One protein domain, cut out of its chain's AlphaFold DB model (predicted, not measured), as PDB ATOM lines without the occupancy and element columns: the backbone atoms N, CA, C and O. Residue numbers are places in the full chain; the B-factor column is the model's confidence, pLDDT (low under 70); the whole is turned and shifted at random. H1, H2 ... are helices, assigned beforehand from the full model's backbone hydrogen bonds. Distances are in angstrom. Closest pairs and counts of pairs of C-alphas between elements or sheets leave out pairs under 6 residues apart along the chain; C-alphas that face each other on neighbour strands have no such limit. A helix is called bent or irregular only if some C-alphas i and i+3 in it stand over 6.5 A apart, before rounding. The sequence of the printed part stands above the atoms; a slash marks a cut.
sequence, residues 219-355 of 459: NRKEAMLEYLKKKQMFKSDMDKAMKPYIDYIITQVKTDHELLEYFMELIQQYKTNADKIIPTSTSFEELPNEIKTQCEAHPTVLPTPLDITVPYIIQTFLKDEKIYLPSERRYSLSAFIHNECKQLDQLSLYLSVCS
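What this domain is: This is residues 219 to 355 of the 459 residues of the protein "Mtf2 domain-containing protein" of Tetrapisispora phaffii (strain ATCC 24235 / CBS 4417 / NBRC 1672 / NRRL Y-8282 / UCD 70-5) (UniProt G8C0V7). Three helices, H2, H4 and H5, stand roughly side by side in a small triangular bundle, and the short helix H6 folds back from H5 onto H4, which lies in the middle of the domain. The long bent helix H1 runs past one side of this group and meets H2 in a corner through residues 253 to 255; H3 packs along the later part of H1, while residues 219 to 229 of H1 stick out alone. The printed part has 137 residues with six named helices, H1 to H6 in that order along the chain, and no named strand, an all-helix class. It is compact, with a radius of gyration of the C-alphas of 15.9 A, and the C-alphas span 48 by 33 by 32 A.

How they stand to each other: H1, residues 219 to 252, was assigned by its hydrogen bonds as one helix but is bent: C-alphas 241 and 244 are 7.2 A apart. Its arms, H1a at residues 219 to 241 and H1b at residues 244 to 252, stand at a steep tilt of 46 degrees. H1b and H2, residues 256 to 276, are near each other, with 5 pairs of C-alphas within 10 A. H3, residues 287 to 297, touches residues 234 to 241 of H1a at a shallow tilt of 5 degrees, the same way; the closest C-alphas are those of Ala 241 and Lys 292, 4.1 A apart. H3 and H1b touch only at their ends, where the closest C-alphas, those of Tyr 245 and Cys 295, are 5.6 A apart. H4, residues 306 to 319, touches residues 263 to 270 of H2 at a shallow tilt of 19 degrees, opposite ways, with the C-alphas of Tyr 270 and Leu 306 closest at 6.5 A. H4 and H1b are close but not clearly touching, the closest C-alphas being those of Ile 246 and Ile 313 at 7.5 A. H5, residues 327 to 343, touches H2 at a shallow tilt of 16 degrees, the same way; the closest C-alphas, those of Leu 260 and Leu 333, are 6.9 A apart. H5 and H4 are close but not clearly touching, the C-alphas of Leu 318 and Ser 334 being the closest at 7.6 A. H6, residues 347 to 353, forms a helical hairpin with H5; it touches residues 338 to 342 of H5, and the closest C-alphas, those of Cys 341 and Tyr 350, are 4.9 A apart. H6 also touches H4, at a tilt of 35.3 degrees that is only just steep, with the C-alphas of Pro 311 and Val 353 closest at 5.0 A. The helix packing is mostly aligned: leaving out H1b and H3, which touch only at their ends, 4 of the 5 pairs of helices that touch are at a shallow tilt. H3 is apart from H5 and H6. Every O i to N i+4 pair is within hydrogen-bond range in H1a, H1b, H3, H5 and H6, against 15 of 17 in H2 and 9 of 10 in H4.

Where its parts are: H1a begins at C-alpha 219, (56.609, 18.066, -42.511), and is 32.0 A long from first to last C-alpha; H1b is 12.5 A long. H2 is 30.8 A long and irregular, with C-alphas 272 and 275 7.4 A apart. H3 is 15.5 A long. H4, 19.6 A long, begins at C-alpha 306, (42.233, 2.402, -15.066). H4 is neither bent nor irregular, but only just: C-alphas 307 and 310 are 6.2 A apart. H5 is 24.1 A long, and H6, 10.2 A long, ends at C-alpha 353, (53.800, 6.082, -13.548).

The domain as a whole: The two C-alphas farthest apart are those of Asn 219 and Thr 255, 50.9 A. Without residues 219 to 229, which stand free, the body spans 42 by 31 by 27 A. The printed part has no cut. The links H1 to H2 and H5 to H6 are tight, the other three are short, and no link is long. The mean pLDDT of the printed part is 78.2, and it is under 70 at residues 219 to 221, 224, 274 to 285 and 321.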
ATOM      1  N   ASN A 219      57.838  18.809 -42.806       63.66
ATOM      2  CA  ASN A 219      56.609  18.066 -42.511       63.66
ATOM      3  C   ASN A 219      56.728  17.224 -41.228       63.66
ATOM      4  O   ASN A 219      55.770  17.125 -40.470       63.66
ATOM      5  N   ARG A 220      57.910  16.669 -40.913       59.66
ATOM      6  CA  ARG A 220      58.170  15.982 -39.633       59.66
ATOM      7  C   ARG A 220      58.159  16.938 -38.451       59.66
ATOM      8  O   ARG A 220      57.615  16.576 -37.415       59.66
ATOM      9  N   LYS A 221      58.742  18.135 -38.575       68.38
ATOM     10  CA  LYS A 221      58.691  19.149 -37.509       68.38
ATOM     11  C   LYS A 221      57.267  19.646 -37.283       68.38
ATOM     12  O   LYS A 221      56.858  19.757 -36.135       68.38
ATOM     13  N   GLU A 222      56.506  19.884 -38.347       72.69
ATOM     14  CA  GLU A 222      55.102  20.294 -38.260       72.69
ATOM     15  C   GLU A 222      54.219  19.183 -37.682       72.69
ATOM     16  O   GLU A 222      53.481  19.436 -36.734       72.69
ATOM     17  N   ALA A 223      54.377  17.935 -38.134       70.88
ATOM     18  CA  ALA A 223      53.674  16.783 -37.568       70.88
ATOM     19  C   ALA A 223      54.062  16.520 -36.101       70.88
ATOM     20  O   ALA A 223      53.209  16.183 -35.280       70.88
ATOM     21  N   MET A 224      55.336  16.715 -35.739       69.56
ATOM     22  CA  MET A 224      55.819  16.619 -34.357       69.56
ATOM     23  C   MET A 224      55.227  17.734 -33.487       69.56
ATOM     24  O   MET A 224      54.793  17.472 -32.367       69.56
ATOM     25  N   LEU A 225      55.169  18.970 -33.988       71.19
ATOM     26  CA  LEU A 225      54.547  20.099 -33.292       71.19
ATOM     27  C   LEU A 225      53.043  19.889 -33.116       71.19
ATOM     28  O   LEU A 225      52.514  20.146 -32.036       71.19
ATOM     29  N   GLU A 226      52.355  19.386 -34.138       76.31
ATOM     30  CA  GLU A 226      50.935  19.059 -34.056       76.31
ATOM     31  C   GLU A 226      50.685  17.932 -33.045       76.31
ATOM     32  O   GLU A 226      49.774  18.031 -32.224       76.31
ATOM     33  N   TYR A 227      51.537  16.903 -33.030       73.38
ATOM     34  CA  TYR A 227      51.496  15.836 -32.032       73.38
ATOM     35  C   TYR A 227      51.714  16.365 -30.609       73.38
ATOM     36  O   TYR A 227      50.937  16.047 -29.707       73.38
ATOM     37  N   LEU A 228      52.728  17.210 -30.395       72.50
ATOM     38  CA  LEU A 228      52.993  17.827 -29.093       72.50
ATOM     39  C   LEU A 228      51.825  18.707 -28.644       72.50
ATOM     40  O   LEU A 228      51.411  18.630 -27.487       72.50
ATOM     41  N   LYS A 229      51.244  19.482 -29.564       76.69
ATOM     42  CA  LYS A 229      50.058  20.300 -29.300       76.69
ATOM     43  C   LYS A 229      48.863  19.432 -28.914       76.69
ATOM     44  O   LYS A 229      48.228  19.713 -27.904       76.69
ATOM     45  N   LYS A 230      48.587  18.349 -29.649       76.25
ATOM     46  CA  LYS A 230      47.515  17.391 -29.322       76.25
ATOM     47  C   LYS A 230      47.744  16.727 -27.966       76.25
ATOM     48  O   LYS A 230      46.819  16.666 -27.165       76.25
ATOM     49  N   LYS A 231      48.975  16.308 -27.660       74.38
ATOM     50  CA  LYS A 231      49.344  15.743 -26.352       74.38
ATOM     51  C   LYS A 231      49.133  16.749 -25.217       74.38
ATOM     52  O   LYS A 231      48.627  16.384 -24.159       74.38
ATOM     53  N   GLN A 232      49.496  18.011 -25.432       76.19
ATOM     54  CA  GLN A 232      49.306  19.073 -24.447       76.19
ATOM     55  C   GLN A 232      47.825  19.416 -24.248       76.19
ATOM     56  O   GLN A 232      47.395  19.583 -23.109       76.19
ATOM     57  N   MET A 233      47.041  19.489 -25.327       77.31
ATOM     58  CA  MET A 233      45.594  19.703 -25.245       77.31
ATOM     59  C   MET A 233      44.909  18.547 -24.523       77.31
ATOM     60  O   MET A 233      44.170  18.790 -23.577       77.31
ATOM     61  N   PHE A 234      45.256  17.305 -24.865       77.38
ATOM     62  CA  PHE A 234      44.754  16.119 -24.175       77.38
ATOM     63  C   PHE A 234      45.072  16.146 -22.677       77.38
ATOM     64  O   PHE A 234      44.193  15.893 -21.860       77.38
ATOM     65  N   LYS A 235      46.300  16.524 -22.296       79.50
ATOM     66  CA  LYS A 235      46.659  16.707 -20.884       79.50
ATOM     67  C   LYS A 235      45.788  17.778 -20.222       79.50
ATOM     68  O   LYS A 235      45.228  17.525 -19.166       79.50
ATOM     69  N   SER A 236      45.612  18.932 -20.870       81.62
ATOM     70  CA  SER A 236      44.771  20.016 -20.346       81.62
ATOM     71  C   SER A 236      43.303  19.612 -20.183       81.62
ATOM     72  O   SER A 236      42.643  20.040 -19.238       81.62
ATOM     73  N   ASP A 237      42.779  18.807 -21.101       82.19
ATOM     74  CA  ASP A 237      41.395  18.351 -21.055       82.19
ATOM     75  C   ASP A 237      41.205  17.239 -20.017       82.19
ATOM     76  O   ASP A 237      40.203  17.254 -19.305       82.19
ATOM     77  N   MET A 238      42.200  16.368 -19.827       81.00
ATOM     78  CA  MET A 238      42.233  15.416 -18.712       81.00
ATOM     79  C   MET A 238      42.328  16.121 -17.357       81.00
ATOM     80  O   MET A 238      41.599  15.748 -16.439       81.00
ATOM     81  N   ASP A 239      43.125  17.191 -17.246       83.50
ATOM     82  CA  ASP A 239      43.192  18.019 -16.036       83.50
ATOM     83  C   ASP A 239      41.823  18.608 -15.681       83.50
ATOM     84  O   ASP A 239      41.436  18.627 -14.515       83.50
ATOM     85  N   LYS A 240      41.038  19.039 -16.676       84.25
ATOM     86  CA  LYS A 240      39.665  19.522 -16.451       84.25
ATOM     87  C   LYS A 240      38.697  18.388 -16.111       84.25
ATOM     88  O   LYS A 240      37.826  18.591 -15.269       84.25
ATOM     89  N   ALA A 241      38.824  17.239 -16.769       83.38
ATOM     90  CA  ALA A 241      37.933  16.092 -16.603       83.38
ATOM     91  C   ALA A 241      38.088  15.416 -15.235       83.38
ATOM     92  O   ALA A 241      37.097  15.052 -14.606       83.38
ATOM     93  N   MET A 242      39.326  15.280 -14.757       84.19
ATOM     94  CA  MET A 242      39.655  14.610 -13.496       84.19
ATOM     95  C   MET A 242      39.553  15.530 -12.279       84.19
ATOM     96  O   MET A 242      39.422  15.041 -11.159       84.19
ATOM     97  N   LYS A 243      39.565  16.855 -12.474       85.12
ATOM     98  CA  LYS A 243      39.465  17.848 -11.397       85.12
ATOM     99  C   LYS A 243      38.377  17.565 -10.346       85.12
ATOM    100  O   LYS A 243      38.730  17.575  -9.171       85.12
ATOM    101  N   PRO A 244      37.103  17.292 -10.697       84.19
ATOM    102  CA  PRO A 244      36.069  17.029  -9.691       84.19
ATOM    103  C   PRO A 244      36.376  15.807  -8.813       84.19
ATOM    104  O   PRO A 244      36.090  15.831  -7.619       84.19
ATOM    105  N   TYR A 245      37.004  14.773  -9.377       85.06
ATOM    106  CA  TYR A 245      37.429  13.593  -8.626       85.06
ATOM    107  C   TYR A 245      38.626  13.904  -7.717       85.06
ATOM    108  O   TYR A 245      38.604  13.583  -6.533       85.06
ATOM    109  N   ILE A 246      39.650  14.591  -8.237       85.00
ATOM    110  CA  ILE A 246      40.835  14.979  -7.455       85.00
ATOM    111  C   ILE A 246      40.449  15.905  -6.295       85.00
ATOM    112  O   ILE A 246      40.850  15.658  -5.161       85.00
ATOM    113  N   ASP A 247      39.625  16.926  -6.548       85.44
ATOM    114  CA  ASP A 247      39.148  17.839  -5.505       85.44
ATOM    115  C   ASP A 247      38.313  17.076  -4.454       85.44
ATOM    116  O   ASP A 247      38.465  17.328  -3.259       85.44
ATOM    117  N   TYR A 248      37.497  16.091  -4.857       85.62
ATOM    118  CA  TYR A 248      36.793  15.220  -3.910       85.62
ATOM    119  C   TYR A 248      37.768  14.434  -3.021       85.62
ATOM    120  O   TYR A 248      37.655  14.504  -1.797       85.62
ATOM    121  N   ILE A 249      38.761  13.749  -3.593       83.56
ATOM    122  CA  ILE A 249      39.729  12.969  -2.808       83.56
ATOM    123  C   ILE A 249      40.553  13.873  -1.880       83.56
ATOM    124  O   ILE A 249      40.717  13.536  -0.710       83.56
ATOM    125  N   ILE A 250      40.981  15.057  -2.334       83.81
ATOM    126  CA  ILE A 250      41.677  16.042  -1.485       83.81
ATOM    127  C   ILE A 250      40.805  16.476  -0.295       83.81
ATOM    128  O   ILE A 250      41.324  16.713   0.790       83.81
ATOM    129  N   THR A 251      39.477  16.569  -0.453       84.06
ATOM    130  CA  THR A 251      38.589  16.884   0.684       84.06
ATOM    131  C   THR A 251      38.398  15.724   1.663       84.06
ATOM    132  O   THR A 251      38.096  15.969   2.834       84.06
ATOM    133  N   GLN A 252      38.546  14.478   1.203       83.00
ATOM    134  CA  GLN A 252      38.389  13.285   2.039       83.00
ATOM    135  C   GLN A 252      39.672  12.943   2.796       83.00
ATOM    136  O   GLN A 252      39.609  12.635   3.983       83.00
ATOM    137  N   VAL A 253      40.819  13.031   2.128       82.56
ATOM    138  CA  VAL A 253      42.122  12.678   2.691       82.56
ATOM    139  C   VAL A 253      42.651  13.843   3.523       82.56
ATOM    140  O   VAL A 253      43.025  14.888   2.995       82.56
ATOM    141  N   LYS A 254      42.684  13.670   4.845       78.12
ATOM    142  CA  LYS A 254      43.166  14.678   5.802       78.12
ATOM    143  C   LYS A 254      44.517  14.324   6.394       78.12
ATOM    144  O   LYS A 254      45.217  15.216   6.870       78.12
ATOM    145  N   THR A 255      44.862  13.040   6.410       82.88
ATOM    146  CA  THR A 255      46.120  12.553   6.976       82.88
ATOM    147  C   THR A 255      46.962  11.815   5.945       82.88
ATOM    148  O   THR A 255      46.458  11.177   5.025       82.88
ATOM    149  N   ASP A 256      48.276  11.849   6.142       82.50
ATOM    150  CA  ASP A 256      49.249  11.152   5.297       82.50
ATOM    151  C   ASP A 256      49.028   9.629   5.305       82.50
ATOM    152  O   ASP A 256      49.359   8.942   4.342       82.50
ATOM    153  N   HIS A 257      48.454   9.102   6.392       84.75
ATOM    154  CA  HIS A 257      48.092   7.694   6.510       84.75
ATOM    155  C   HIS A 257      46.906   7.337   5.611       84.75
ATOM    156  O   HIS A 257      47.010   6.387   4.844       84.75
ATOM    157  N   GLU A 258      45.837   8.138   5.634       85.44
ATOM    158  CA  GLU A 258      44.686   7.974   4.733       85.44
ATOM    159  C   GLU A 258      45.112   8.085   3.262       85.44
ATOM    160  O   GLU A 258      44.597   7.369   2.407       85.44
ATOM    161  N   LEU A 259      46.089   8.947   2.958       85.88
ATOM    162  CA  LEU A 259      46.644   9.056   1.610       85.88
ATOM    163  C   LEU A 259      47.361   7.769   1.185       85.88
ATOM    164  O   LEU A 259      47.193   7.308   0.057       85.88
ATOM    165  N   LEU A 260      48.165   7.191   2.079       86.38
ATOM    166  CA  LEU A 260      48.851   5.927   1.824       86.38
ATOM    167  C   LEU A 260      47.848   4.784   1.630       86.38
ATOM    168  O   LEU A 260      47.976   4.035   0.664       86.38
ATOM    169  N   GLU A 261      46.841   4.675   2.502       87.31
ATOM    170  CA  GLU A 261      45.769   3.681   2.375       87.31
ATOM    171  C   GLU A 261      45.027   3.831   1.043       87.31
ATOM    172  O   GLU A 261      44.829   2.845   0.334       87.31
ATOM    173  N   TYR A 262      44.723   5.065   0.635       88.00
ATOM    174  CA  TYR A 262      44.119   5.337  -0.665       88.00
ATOM    175  C   TYR A 262      44.987   4.834  -1.829       88.00
ATOM    176  O   TYR A 262      44.480   4.177  -2.739       88.00
ATOM    177  N   PHE A 263      46.301   5.080  -1.806       88.31
ATOM    178  CA  PHE A 263      47.201   4.562  -2.840       88.31
ATOM    179  C   PHE A 263      47.304   3.036  -2.835       88.31
ATOM    180  O   PHE A 263      47.348   2.431  -3.909       88.31
ATOM    181  N   MET A 264      47.304   2.409  -1.657       87.44
ATOM    182  CA  MET A 264      47.267   0.951  -1.531       87.44
ATOM    183  C   MET A 264      46.005   0.376  -2.173       87.44
ATOM    184  O   MET A 264      46.087  -0.542  -2.990       87.44
ATOM    185  N   GLU A 265      44.839   0.936  -1.849       87.31
ATOM    186  CA  GLU A 265      43.566   0.515  -2.426       87.31
ATOM    187  C   GLU A 265      43.530   0.730  -3.940       87.31
ATOM    188  O   GLU A 265      43.086  -0.149  -4.677       87.31
ATOM    189  N   LEU A 266      44.041   1.860  -4.420       86.38
ATOM    190  CA  LEU A 266      44.069   2.209  -5.836       86.38
ATOM    191  C   LEU A 266      44.952   1.248  -6.649       86.38
ATOM    192  O   LEU A 266      44.526   0.751  -7.696       86.38
ATOM    193  N   ILE A 267      46.143   0.908  -6.147       85.38
ATOM    194  CA  ILE A 267      47.032  -0.085  -6.771       85.38
ATOM    195  C   ILE A 267      46.411  -1.490  -6.708       85.38
ATOM    196  O   ILE A 267      46.462  -2.242  -7.686       85.38
ATOM    197  N   GLN A 268      45.758  -1.846  -5.601       85.25
ATOM    198  CA  GLN A 268      45.084  -3.136  -5.449       85.25
ATOM    199  C   GLN A 268      43.870  -3.276  -6.385       85.25
ATOM    200  O   GLN A 268      43.638  -4.348  -6.958       85.25
ATOM    201  N   GLN A 269      43.102  -2.201  -6.577       83.00
ATOM    202  CA  GLN A 269      41.997  -2.143  -7.533       83.00
ATOM    203  C   GLN A 269      42.499  -2.258  -8.970       83.00
ATOM    204  O   GLN A 269      41.871  -2.963  -9.762       83.00
ATOM    205  N   TYR A 270      43.639  -1.635  -9.293       82.62
ATOM    206  CA  TYR A 270      44.307  -1.838 -10.574       82.62
ATOM    207  C   TYR A 270      44.654  -3.318 -10.753       82.62
ATOM    208  O   TYR A 270      44.145  -3.949 -11.672       82.62
ATOM    209  N   LYS A 271      45.389  -3.920  -9.807       80.94
ATOM    210  CA  LYS A 271      45.799  -5.335  -9.849       80.94
ATOM    211  C   LYS A 271      44.626  -6.304 -10.030       80.94
ATOM    212  O   LYS A 271      44.723  -7.252 -10.800       80.94
ATOM    213  N   THR A 272      43.514  -6.069  -9.335       80.06
ATOM    214  CA  THR A 272      42.345  -6.968  -9.349       80.06
ATOM    215  C   THR A 272      41.524  -6.845 -10.636       80.06
ATOM    216  O   THR A 272      40.924  -7.821 -11.088       80.06
ATOM    217  N   ASN A 273      41.472  -5.651 -11.227       72.19
ATOM    218  CA  ASN A 273      40.659  -5.382 -12.413       72.19
ATOM    219  C   ASN A 273      41.463  -5.398 -13.712       72.19
ATOM    220  O   ASN A 273      40.869  -5.260 -14.783       72.19
ATOM    221  N   ALA A 274      42.776  -5.606 -13.638       59.00
ATOM    222  CA  ALA A 274      43.647  -5.507 -14.787       59.00
ATOM    223  C   ALA A 274      43.392  -6.552 -15.886       59.00
ATOM    224  O   ALA A 274      43.591  -6.272 -17.065       59.00
ATOM    225  N   ASP A 275      42.862  -7.722 -15.522       52.62
ATOM    226  CA  ASP A 275      42.488  -8.771 -16.481       52.62
ATOM    227  C   ASP A 275      41.115  -8.531 -17.142       52.62
ATOM    228  O   ASP A 275      40.727  -9.249 -18.064       52.62
ATOM    229  N   LYS A 276      40.358  -7.517 -16.697       55.59
ATOM    230  CA  LYS A 276      39.036  -7.154 -17.246       55.59
ATOM    231  C   LYS A 276      39.081  -5.946 -18.188       55.59
ATOM    232  O   LYS A 276      38.031  -5.506 -18.657       55.59
ATOM    233  N   ILE A 277      40.265  -5.399 -18.472       56.34
ATOM    234  CA  ILE A 277      40.430  -4.152 -19.229       56.34
ATOM    235  C   ILE A 277      40.334  -4.403 -20.738       56.34
ATOM    236  O   ILE A 277      41.307  -4.247 -21.463       56.34
ATOM    237  N   ILE A 278      39.148  -4.762 -21.235       53.75
ATOM    238  CA  ILE A 278      38.701  -4.373 -22.583       53.75
ATOM    239  C   ILE A 278      37.177  -4.169 -22.511       53.75
ATOM    240  O   ILE A 278      36.434  -5.116 -22.256       53.75
ATOM    241  N   PRO A 279      36.702  -2.934 -22.733       47.84
ATOM    242  CA  PRO A 279      35.962  -2.687 -23.969       47.84
ATOM    243  C   PRO A 279      36.557  -1.474 -24.703       47.84
ATOM    244  O   PRO A 279      36.668  -0.387 -24.156       47.84
ATOM    245  N   THR A 280      37.174  -1.664 -25.868       50.22
ATOM    246  CA  THR A 280      36.566  -1.460 -27.199       50.22
ATOM    247  C   THR A 280      35.989  -0.049 -27.425       50.22
ATOM    248  O   THR A 280      34.993   0.329 -26.827       50.22
ATOM    249  N   SER A 281      36.537   0.641 -28.435       44.00
ATOM    250  CA  SER A 281      35.866   1.600 -29.344       44.00
ATOM    251  C   SER A 281      35.760   3.104 -29.052       44.00
ATOM    252  O   SER A 281      35.316   3.803 -29.958       44.00
ATOM    253  N   THR A 282      36.236   3.654 -27.935       48.59
ATOM    254  CA  THR A 282      36.197   5.124 -27.764       48.59
ATOM    255  C   THR A 282      37.407   5.793 -28.425       48.59
ATOM    256  O   THR A 282      38.553   5.392 -28.197       48.59
ATOM    257  N   SER A 283      37.164   6.791 -29.280       59.16
ATOM    258  CA  SER A 283      38.228   7.606 -29.878       59.16
ATOM    259  C   SER A 283      39.049   8.283 -28.773       59.16
ATOM    260  O   SER A 283      38.494   8.719 -27.765       59.16
ATOM    261  N   PHE A 284      40.368   8.410 -28.961       62.47
ATOM    262  CA  PHE A 284      41.265   9.110 -28.025       62.47
ATOM    263  C   PHE A 284      40.796  10.548 -27.722       62.47
ATOM    264  O   PHE A 284      41.071  11.077 -26.651       62.47
ATOM    265  N   GLU A 285      40.047  11.157 -28.646       64.88
ATOM    266  CA  GLU A 285      39.483  12.508 -28.519       64.88
ATOM    267  C   GLU A 285      38.221  12.573 -27.638       64.88
ATOM    268  O   GLU A 285      37.935  13.611 -27.048       64.88
ATOM    269  N   GLU A 286      37.475  11.476 -27.505       71.31
ATOM    270  CA  GLU A 286      36.227  11.416 -26.725       71.31
ATOM    271  C   GLU A 286      36.460  10.946 -25.282       71.31
ATOM    272  O   GLU A 286      35.635  11.185 -24.399       71.31
ATOM    273  N   LEU A 287      37.616  10.329 -25.027       74.56
ATOM    274  CA  LEU A 287      37.991   9.778 -23.731       74.56
ATOM    275  C   LEU A 287      37.940  10.803 -22.575       74.56
ATOM    276  O   LEU A 287      37.369  10.468 -21.537       74.56
ATOM    277  N   PRO A 288      38.457  12.044 -22.705       75.75
ATOM    278  CA  PRO A 288      38.378  13.018 -21.615       75.75
ATOM    279  C   PRO A 288      36.937  13.422 -21.278       75.75
ATOM    280  O   PRO A 288      36.628  13.689 -20.119       75.75
ATOM    281  N   ASN A 289      36.039  13.442 -22.268       75.94
ATOM    282  CA  ASN A 289      34.635  13.791 -22.047       75.94
ATOM    283  C   ASN A 289      33.887  12.677 -21.308       75.94
ATOM    284  O   ASN A 289      33.105  12.973 -20.411       75.94
ATOM    285  N   GLU A 290      34.169  11.416 -21.636       75.94
ATOM    286  CA  GLU A 290      33.610  10.250 -20.940       75.94
ATOM    287  C   GLU A 290      34.105  10.161 -19.487       75.94
ATOM    288  O   GLU A 290      33.348   9.886 -18.560       75.94
ATOM    289  N   ILE A 291      35.382  10.464 -19.250       78.19
ATOM    290  CA  ILE A 291      35.924  10.531 -17.890       78.19
ATOM    291  C   ILE A 291      35.268  11.673 -17.116       78.19
ATOM    292  O   ILE A 291      34.890  11.499 -15.960       78.19
ATOM    293  N   LYS A 292      35.082  12.831 -17.754       80.75
ATOM    294  CA  LYS A 292      34.414  13.973 -17.130       80.75
ATOM    295  C   LYS A 292      32.990  13.623 -16.691       80.75
ATOM    296  O   LYS A 292      32.631  13.927 -15.557       80.75
ATOM    297  N   THR A 293      32.196  12.971 -17.543       78.81
ATOM    298  CA  THR A 293      30.823  12.569 -17.189       78.81
ATOM    299  C   THR A 293      30.806  11.556 -16.045       78.81
ATOM    300  O   THR A 293      29.969  11.676 -15.151       78.81
ATOM    301  N   GLN A 294      31.756  10.615 -16.006       77.94
ATOM    302  CA  GLN A 294      31.906   9.668 -14.895       77.94
ATOM    303  C   GLN A 294      32.281  10.370 -13.582       77.94
ATOM    304  O   GLN A 294      31.653  10.119 -12.552       77.94
ATOM    305  N   CYS A 295      33.250  11.289 -13.617       78.88
ATOM    306  CA  CYS A 295      33.690  12.034 -12.439       78.88
ATOM    307  C   CYS A 295      32.614  12.997 -11.907       78.88
ATOM    308  O   CYS A 295      32.527  13.203 -10.699       78.88
ATOM    309  N   GLU A 296      31.795  13.589 -12.785       79.31
ATOM    310  CA  GLU A 296      30.676  14.458 -12.393       79.31
ATOM    311  C   GLU A 296      29.489  13.659 -11.834       79.31
ATOM    312  O   GLU A 296      28.871  14.082 -10.857       79.31
ATOM    313  N   ALA A 297      29.173  12.499 -12.420       77.19
ATOM    314  CA  ALA A 297      28.068  11.655 -11.969       77.19
ATOM    315  C   ALA A 297      28.386  10.918 -10.657       77.19
ATOM    316  O   ALA A 297      27.523  10.807  -9.780       77.19
ATOM    317  N   HIS A 298      29.615  10.414 -10.513       76.38
ATOM    318  CA  HIS A 298      30.036   9.564  -9.400       76.38
ATOM    319  C   HIS A 298      31.465   9.899  -8.931       76.38
ATOM    320  O   HIS A 298      32.380   9.102  -9.139       76.38
ATOM    321  N   PRO A 299      31.680  11.023  -8.217       73.50
ATOM    322  CA  PRO A 299      33.012  11.436  -7.754       73.50
ATOM    323  C   PRO A 299      33.634  10.477  -6.724       73.50
ATOM    324  O   PRO A 299      34.816  10.577  -6.420       73.50
ATOM    325  N   THR A 300      32.852   9.542  -6.179       72.25
ATOM    326  CA  THR A 300      33.308   8.538  -5.209       72.25
ATOM    327  C   THR A 300      33.888   7.285  -5.861       72.25
ATOM    328  O   THR A 300      34.525   6.487  -5.182       72.25
ATOM    329  N   VAL A 301      33.628   7.060  -7.153       79.25
ATOM    330  CA  VAL A 301      34.037   5.846  -7.868       79.25
ATOM    331  C   VAL A 301      35.244   6.167  -8.739       79.25
ATOM    332  O   VAL A 301      35.275   7.200  -9.399       79.25
ATOM    333  N   LEU A 302      36.247   5.285  -8.731       79.88
ATOM    334  CA  LEU A 302      37.445   5.435  -9.553       79.88
ATOM    335  C   LEU A 302      37.053   5.460 -11.046       79.88
ATOM    336  O   LEU A 302      36.469   4.483 -11.527       79.88
ATOM    337  N   PRO A 303      37.346   6.546 -11.785       78.62
ATOM    338  CA  PRO A 303      36.943   6.664 -13.180       78.62
ATOM    339  C   PRO A 303      37.695   5.671 -14.064       78.62
ATOM    340  O   PRO A 303      38.880   5.385 -13.865       78.62
ATOM    341  N   THR A 304      37.001   5.161 -15.075       76.31
ATOM    342  CA  THR A 304      37.555   4.230 -16.066       76.31
ATOM    343  C   THR A 304      37.979   4.988 -17.326       76.31
ATOM    344  O   THR A 304      37.341   5.983 -17.666       76.31
ATOM    345  N   PRO A 305      39.029   4.555 -18.053       76.25
ATOM    346  CA  PRO A 305      39.818   3.332 -17.897       76.25
ATOM    347  C   PRO A 305      41.003   3.471 -16.928       76.25
ATOM    348  O   PRO A 305      41.749   4.450 -16.960       76.25
ATOM    349  N   LEU A 306      41.226   2.420 -16.132       78.00
ATOM    350  CA  LEU A 306      42.233   2.402 -15.066       78.00
ATOM    351  C   LEU A 306      43.669   2.579 -15.576       78.00
ATOM    352  O   LEU A 306      44.461   3.231 -14.910       78.00
ATOM    353  N   ASP A 307      43.993   2.095 -16.778       73.38
ATOM    354  CA  ASP A 307      45.323   2.260 -17.394       73.38
ATOM    355  C   ASP A 307      45.738   3.715 -17.619       73.38
ATOM    356  O   ASP A 307      46.921   4.003 -17.785       73.38
ATOM    357  N   ILE A 308      44.774   4.634 -17.653       75.75
ATOM    358  CA  ILE A 308      45.023   6.055 -17.898       75.75
ATOM    359  C   ILE A 308      44.744   6.857 -16.630       75.75
ATOM    360  O   ILE A 308      45.533   7.732 -16.274       75.75
ATOM    361  N   THR A 309      43.655   6.556 -15.921       79.56
ATOM    362  CA  THR A 309      43.242   7.330 -14.747       79.56
ATOM    363  C   THR A 309      44.128   7.078 -13.530       79.56
ATOM    364  O   THR A 309      44.487   8.037 -12.853       79.56
ATOM    365  N   VAL A 310      44.562   5.838 -13.276       83.31
ATOM    366  CA  VAL A 310      45.413   5.499 -12.118       83.31
ATOM    367  C   VAL A 310      46.798   6.160 -12.191       83.31
ATOM    368  O   VAL A 310      47.152   6.865 -11.241       83.31
ATOM    369  N   PRO A 311      47.571   6.034 -13.291       83.25
ATOM    370  CA  PRO A 311      48.848   6.739 -13.409       83.25
ATOM    371  C   PRO A 311      48.684   8.254 -13.307       83.25
ATOM    372  O   PRO A 311      49.507   8.932 -12.692       83.25
ATOM    373  N   TYR A 312      47.600   8.786 -13.880       83.00
ATOM    374  CA  TYR A 312      47.299  10.210 -13.838       83.00
ATOM    375  C   TYR A 312      47.025  10.701 -12.408       83.00
ATOM    376  O   TYR A 312      47.586  11.717 -11.996       83.00
ATOM    377  N   ILE A 313      46.218   9.972 -11.628       85.06
ATOM    378  CA  ILE A 313      45.957  10.278 -10.213       85.06
ATOM    379  C   ILE A 313      47.280  10.291  -9.442       85.06
ATOM    380  O   ILE A 313      47.616  11.305  -8.837       85.06
ATOM    381  N   ILE A 314      48.082   9.226  -9.544       85.50
ATOM    382  CA  ILE A 314      49.388   9.132  -8.873       85.50
ATOM    383  C   ILE A 314      50.274  10.341  -9.200       85.50
ATOM    384  O   ILE A 314      50.775  11.011  -8.297       85.50
ATOM    385  N   GLN A 315      50.432  10.674 -10.482       83.44
ATOM    386  CA  GLN A 315      51.267  11.804 -10.895       83.44
ATOM    387  C   GLN A 315      50.728  13.157 -10.426       83.44
ATOM    388  O   GLN A 315      51.518  14.059 -10.146       83.44
ATOM    389  N   THR A 316      49.406  13.315 -10.360       83.62
ATOM    390  CA  THR A 316      48.764  14.566  -9.938       83.62
ATOM    391  C   THR A 316      48.983  14.790  -8.449       83.62
ATOM    392  O   THR A 316      49.475  15.842  -8.055       83.62
ATOM    393  N   PHE A 317      48.732  13.771  -7.628       82.88
ATOM    394  CA  PHE A 317      48.924  13.834  -6.179       82.88
ATOM    395  C   PHE A 317      50.382  14.071  -5.773       82.88
ATOM    396  O   PHE A 317      50.646  14.777  -4.805       82.88
ATOM    397  N   LEU A 318      51.342  13.530  -6.525       78.06
ATOM    398  CA  LEU A 318      52.765  13.756  -6.256       78.06
ATOM    399  C   LEU A 318      53.249  15.162  -6.641       78.06
ATOM    400  O   LEU A 318      54.326  15.571  -6.195       78.06
ATOM    401  N   LYS A 319      52.486  15.886  -7.468       78.50
ATOM    402  CA  LYS A 319      52.800  17.242  -7.943       78.50
ATOM    403  C   LYS A 319      51.986  18.334  -7.255       78.50
ATOM    404  O   LYS A 319      52.443  19.471  -7.243       78.50
ATOM    405  N   ASP A 320      50.799  18.020  -6.744       78.31
ATOM    406  CA  ASP A 320      49.884  19.029  -6.218       78.31
ATOM    407  C   ASP A 320      50.427  19.656  -4.922       78.31
ATOM    408  O   ASP A 320      50.589  18.995  -3.897       78.31
ATOM    409  N   GLU A 321      50.679  20.965  -4.967       69.19
ATOM    410  CA  GLU A 321      51.155  21.761  -3.832       69.19
ATOM    411  C   GLU A 321      50.122  21.862  -2.699       69.19
ATOM    412  O   GLU A 321      50.476  22.197  -1.567       69.19
ATOM    413  N   LYS A 322      48.843  21.567  -2.975       70.56
ATOM    414  CA  LYS A 322      47.781  21.558  -1.957       70.56
ATOM    415  C   LYS A 322      47.996  20.479  -0.897       70.56
ATOM    416  O   LYS A 322      47.483  20.613   0.213       70.56
ATOM    417  N   ILE A 323      48.738  19.422  -1.223       73.81
ATOM    418  CA  ILE A 323      49.028  18.314  -0.318       73.81
ATOM    419  C   ILE A 323      50.392  18.578   0.311       73.81
ATOM    420  O   ILE A 323      51.439  18.170  -0.191       73.81
ATOM    421  N   TYR A 324      50.389  19.318   1.420       73.62
ATOM    422  CA  TYR A 324      51.621  19.634   2.128       73.62
ATOM    423  C   TYR A 324      52.124  18.414   2.909       73.62
ATOM    424  O   TYR A 324      51.651  18.126   4.008       73.62
ATOM    425  N   LEU A 325      53.114  17.720   2.347       78.94
ATOM    426  CA  LEU A 325      53.844  16.635   3.001       78.94
ATOM    427  C   LEU A 325      55.299  17.059   3.243       78.94
ATOM    428  O   LEU A 325      55.938  17.585   2.326       78.94
ATOM    429  N   PRO A 326      55.869  16.796   4.434       83.94
ATOM    430  CA  PRO A 326      57.311  16.900   4.645       83.94
ATOM    431  C   PRO A 326      58.090  16.047   3.631       83.94
ATOM    432  O   PRO A 326      57.611  14.982   3.235       83.94
ATOM    433  N   SER A 327      59.304  16.478   3.259       83.69
ATOM    434  CA  SER A 327      60.143  15.786   2.259       83.69
ATOM    435  C   SER A 327      60.333  14.296   2.584       83.69
ATOM    436  O   SER A 327      60.139  13.458   1.709       83.69
ATOM    437  N   GLU A 328      60.558  13.948   3.858       83.50
ATOM    438  CA  GLU A 328      60.673  12.556   4.330       83.50
ATOM    439  C   GLU A 328      59.435  11.711   4.006       83.50
ATOM    440  O   GLU A 328      59.536  10.620   3.446       83.50
ATOM    441  N   ARG A 329      58.239  12.223   4.306       85.81
ATOM    442  CA  ARG A 329      56.989  11.483   4.088       85.81
ATOM    443  C   ARG A 329      56.639  11.397   2.609       85.81
ATOM    444  O   ARG A 329      56.181  10.356   2.142       85.81
ATOM    445  N   ARG A 330      56.913  12.465   1.856       86.00
ATOM    446  CA  ARG A 330      56.764  12.486   0.398       86.00
ATOM    447  C   ARG A 330      57.716  11.488  -0.265       86.00
ATOM    448  O   ARG A 330      57.308  10.812  -1.209       86.00
ATOM    449  N   TYR A 331      58.940  11.348   0.250       88.56
ATOM    450  CA  TYR A 331      59.876  10.312  -0.177       88.56
ATOM    451  C   TYR A 331      59.323   8.919   0.116       88.56
ATOM    452  O   TYR A 331      59.209   8.124  -0.812       88.56
ATOM    453  N   SER A 332      58.922   8.632   1.361       87.44
ATOM    454  CA  SER A 332      58.386   7.315   1.735       87.44
ATOM    455  C   SER A 332      57.205   6.905   0.860       87.44
ATOM    456  O   SER A 332      57.148   5.766   0.404       87.44
ATOM    457  N   LEU A 333      56.299   7.841   0.570       87.50
ATOM    458  CA  LEU A 333      55.154   7.594  -0.298       87.50
ATOM    459  C   LEU A 333      55.569   7.341  -1.754       87.50
ATOM    460  O   LEU A 333      55.105   6.388  -2.374       87.50
ATOM    461  N   SER A 334      56.473   8.161  -2.294       87.88
ATOM    462  CA  SER A 334      56.963   8.008  -3.671       87.88
ATOM    463  C   SER A 334      57.734   6.697  -3.851       87.88
ATOM    464  O   SER A 334      57.537   5.990  -4.837       87.88
ATOM    465  N   ALA A 335      58.575   6.339  -2.879       87.19
ATOM    466  CA  ALA A 335      59.325   5.089  -2.861       87.19
ATOM    467  C   ALA A 335      58.401   3.871  -2.707       87.19
ATOM    468  O   ALA A 335      58.621   2.854  -3.364       87.19
ATOM    469  N   PHE A 336      57.348   3.981  -1.888       89.38
ATOM    470  CA  PHE A 336      56.309   2.958  -1.774       89.38
ATOM    471  C   PHE A 336      55.626   2.720  -3.124       89.38
ATOM    472  O   PHE A 336      55.664   1.604  -3.631       89.38
ATOM    473  N   ILE A 337      55.097   3.776  -3.753       87.69
ATOM    474  CA  ILE A 337      54.437   3.692  -5.065       87.69
ATOM    475  C   ILE A 337      55.383   3.089  -6.110       87.69
ATOM    476  O   ILE A 337      54.994   2.185  -6.846       87.69
ATOM    477  N   HIS A 338      56.638   3.544  -6.152       89.50
ATOM    478  CA  HIS A 338      57.647   3.016  -7.067       89.50
ATOM    479  C   HIS A 338      57.857   1.504  -6.895       89.50
ATOM    480  O   HIS A 338      57.828   0.752  -7.872       89.50
ATOM    481  N   ASN A 339      58.042   1.048  -5.654       87.50
ATOM    482  CA  ASN A 339      58.296  -0.358  -5.352       87.50
ATOM    483  C   ASN A 339      57.072  -1.236  -5.614       87.50
ATOM    484  O   ASN A 339      57.225  -2.307  -6.198       87.50
ATOM    485  N   GLU A 340      55.877  -0.780  -5.242       85.94
ATOM    486  CA  GLU A 340      54.636  -1.502  -5.520       85.94
ATOM    487  C   GLU A 340      54.419  -1.643  -7.025       85.94
ATOM    488  O   GLU A 340      54.228  -2.754  -7.511       85.94
ATOM    489  N   CYS A 341      54.554  -0.559  -7.797       84.62
ATOM    490  CA  CYS A 341      54.440  -0.624  -9.253       84.62
ATOM    491  C   CYS A 341      55.472  -1.577  -9.875       84.62
ATOM    492  O   CYS A 341      55.139  -2.306 -10.808       84.62
ATOM    493  N   LYS A 342      56.704  -1.607  -9.353       84.69
ATOM    494  CA  LYS A 342      57.777  -2.498  -9.820       84.69
ATOM    495  C   LYS A 342      57.509  -3.978  -9.516       84.69
ATOM    496  O   LYS A 342      58.001  -4.839 -10.241       84.69
ATOM    497  N   GLN A 343      56.756  -4.279  -8.457       83.94
ATOM    498  CA  GLN A 343      56.399  -5.646  -8.060       83.94
ATOM    499  C   GLN A 343      55.157  -6.193  -8.777       83.94
ATOM    500  O   GLN A 343      54.879  -7.389  -8.681       83.94
ATOM    501  N   LEU A 344      54.404  -5.354  -9.495       80.94
ATOM    502  CA  LEU A 344      53.254  -5.814 -10.268       80.94
ATOM    503  C   LEU A 344      53.693  -6.635 -11.485       80.94
ATOM    504  O   LEU A 344      54.620  -6.275 -12.207       80.94
ATOM    505  N   ASP A 345      52.953  -7.710 -11.769       72.50
ATOM    506  CA  ASP A 345      53.193  -8.558 -12.945       72.50
ATOM    507  C   ASP A 345      52.979  -7.806 -14.267       72.50
ATOM    508  O   ASP A 345      53.565  -8.145 -15.299       72.50
ATOM    509  N   GLN A 346      52.152  -6.759 -14.232       71.56
ATOM    510  CA  GLN A 346      51.841  -5.924 -15.377       71.56
ATOM    511  C   GLN A 346      52.717  -4.673 -15.426       71.56
ATOM    512  O   GLN A 346      52.511  -3.698 -14.705       71.56
ATOM    513  N   LEU A 347      53.646  -4.668 -16.381       75.81
ATOM    514  CA  LEU A 347      54.606  -3.584 -16.587       75.81
ATOM    515  C   LEU A 347      53.961  -2.252 -17.043       75.81
ATOM    516  O   LEU A 347      54.603  -1.206 -16.982       75.81
ATOM    517  N   SER A 348      52.698  -2.273 -17.488       77.94
ATOM    518  CA  SER A 348      51.977  -1.101 -18.021       77.94
ATOM    519  C   SER A 348      51.863   0.040 -17.004       77.94
ATOM    520  O   SER A 348      52.190   1.192 -17.309       77.94
ATOM    521  N   LEU A 349      51.469  -0.277 -15.765       80.56
ATOM    522  CA  LEU A 349      51.342   0.726 -14.708       80.56
ATOM    523  C   LEU A 349      52.703   1.309 -14.316       80.56
ATOM    524  O   LEU A 349      52.853   2.521 -14.191       80.56
ATOM    525  N   TYR A 350      53.717   0.456 -14.181       84.38
ATOM    526  CA  TYR A 350      55.068   0.905 -13.861       84.38
ATOM    527  C   TYR A 350      55.614   1.877 -14.911       84.38
ATOM    528  O   TYR A 350      56.075   2.957 -14.554       84.38
ATOM    529  N   LEU A 351      55.503   1.549 -16.202       82.81
ATOM    530  CA  LEU A 351      56.006   2.409 -17.278       82.81
ATOM    531  C   LEU A 351      55.221   3.716 -17.429       82.81
ATOM    532  O   LEU A 351      55.789   4.722 -17.848       82.81
ATOM    533  N   SER A 352      53.927   3.717 -17.104       81.31
ATOM    534  CA  SER A 352      53.098   4.926 -17.171       81.31
ATOM    535  C   SER A 352      53.303   5.849 -15.968       81.31
ATOM    536  O   SER A 352      53.322   7.067 -16.144       81.31
ATOM    537  N   VAL A 353      53.505   5.303 -14.764       83.75
ATOM    538  CA  VAL A 353      53.800   6.082 -13.548       83.75
ATOM    539  C   VAL A 353      55.230   6.607 -13.556       83.75
ATOM    540  O   VAL A 353      55.432   7.783 -13.254       83.75
ATOM    541  N   CYS A 354      56.206   5.775 -13.935       85.19
ATOM    542  CA  CYS A 354      57.630   6.112 -13.945       85.19
ATOM    543  C   CYS A 354      58.000   6.992 -15.150       85.19
ATOM    544  O   CYS A 354      58.817   6.629 -15.997       85.19
ATOM    545  N   SER A 355      57.372   8.162 -15.230       85.94
ATOM    546  CA  SER A 355      57.676   9.200 -16.205       85.94
ATOM    547  C   SER A 355      58.897  10.021 -15.782       85.94
ATOM    548  O   SER A 355      59.352   9.953 -14.638       85.94
TER     549      SER A 355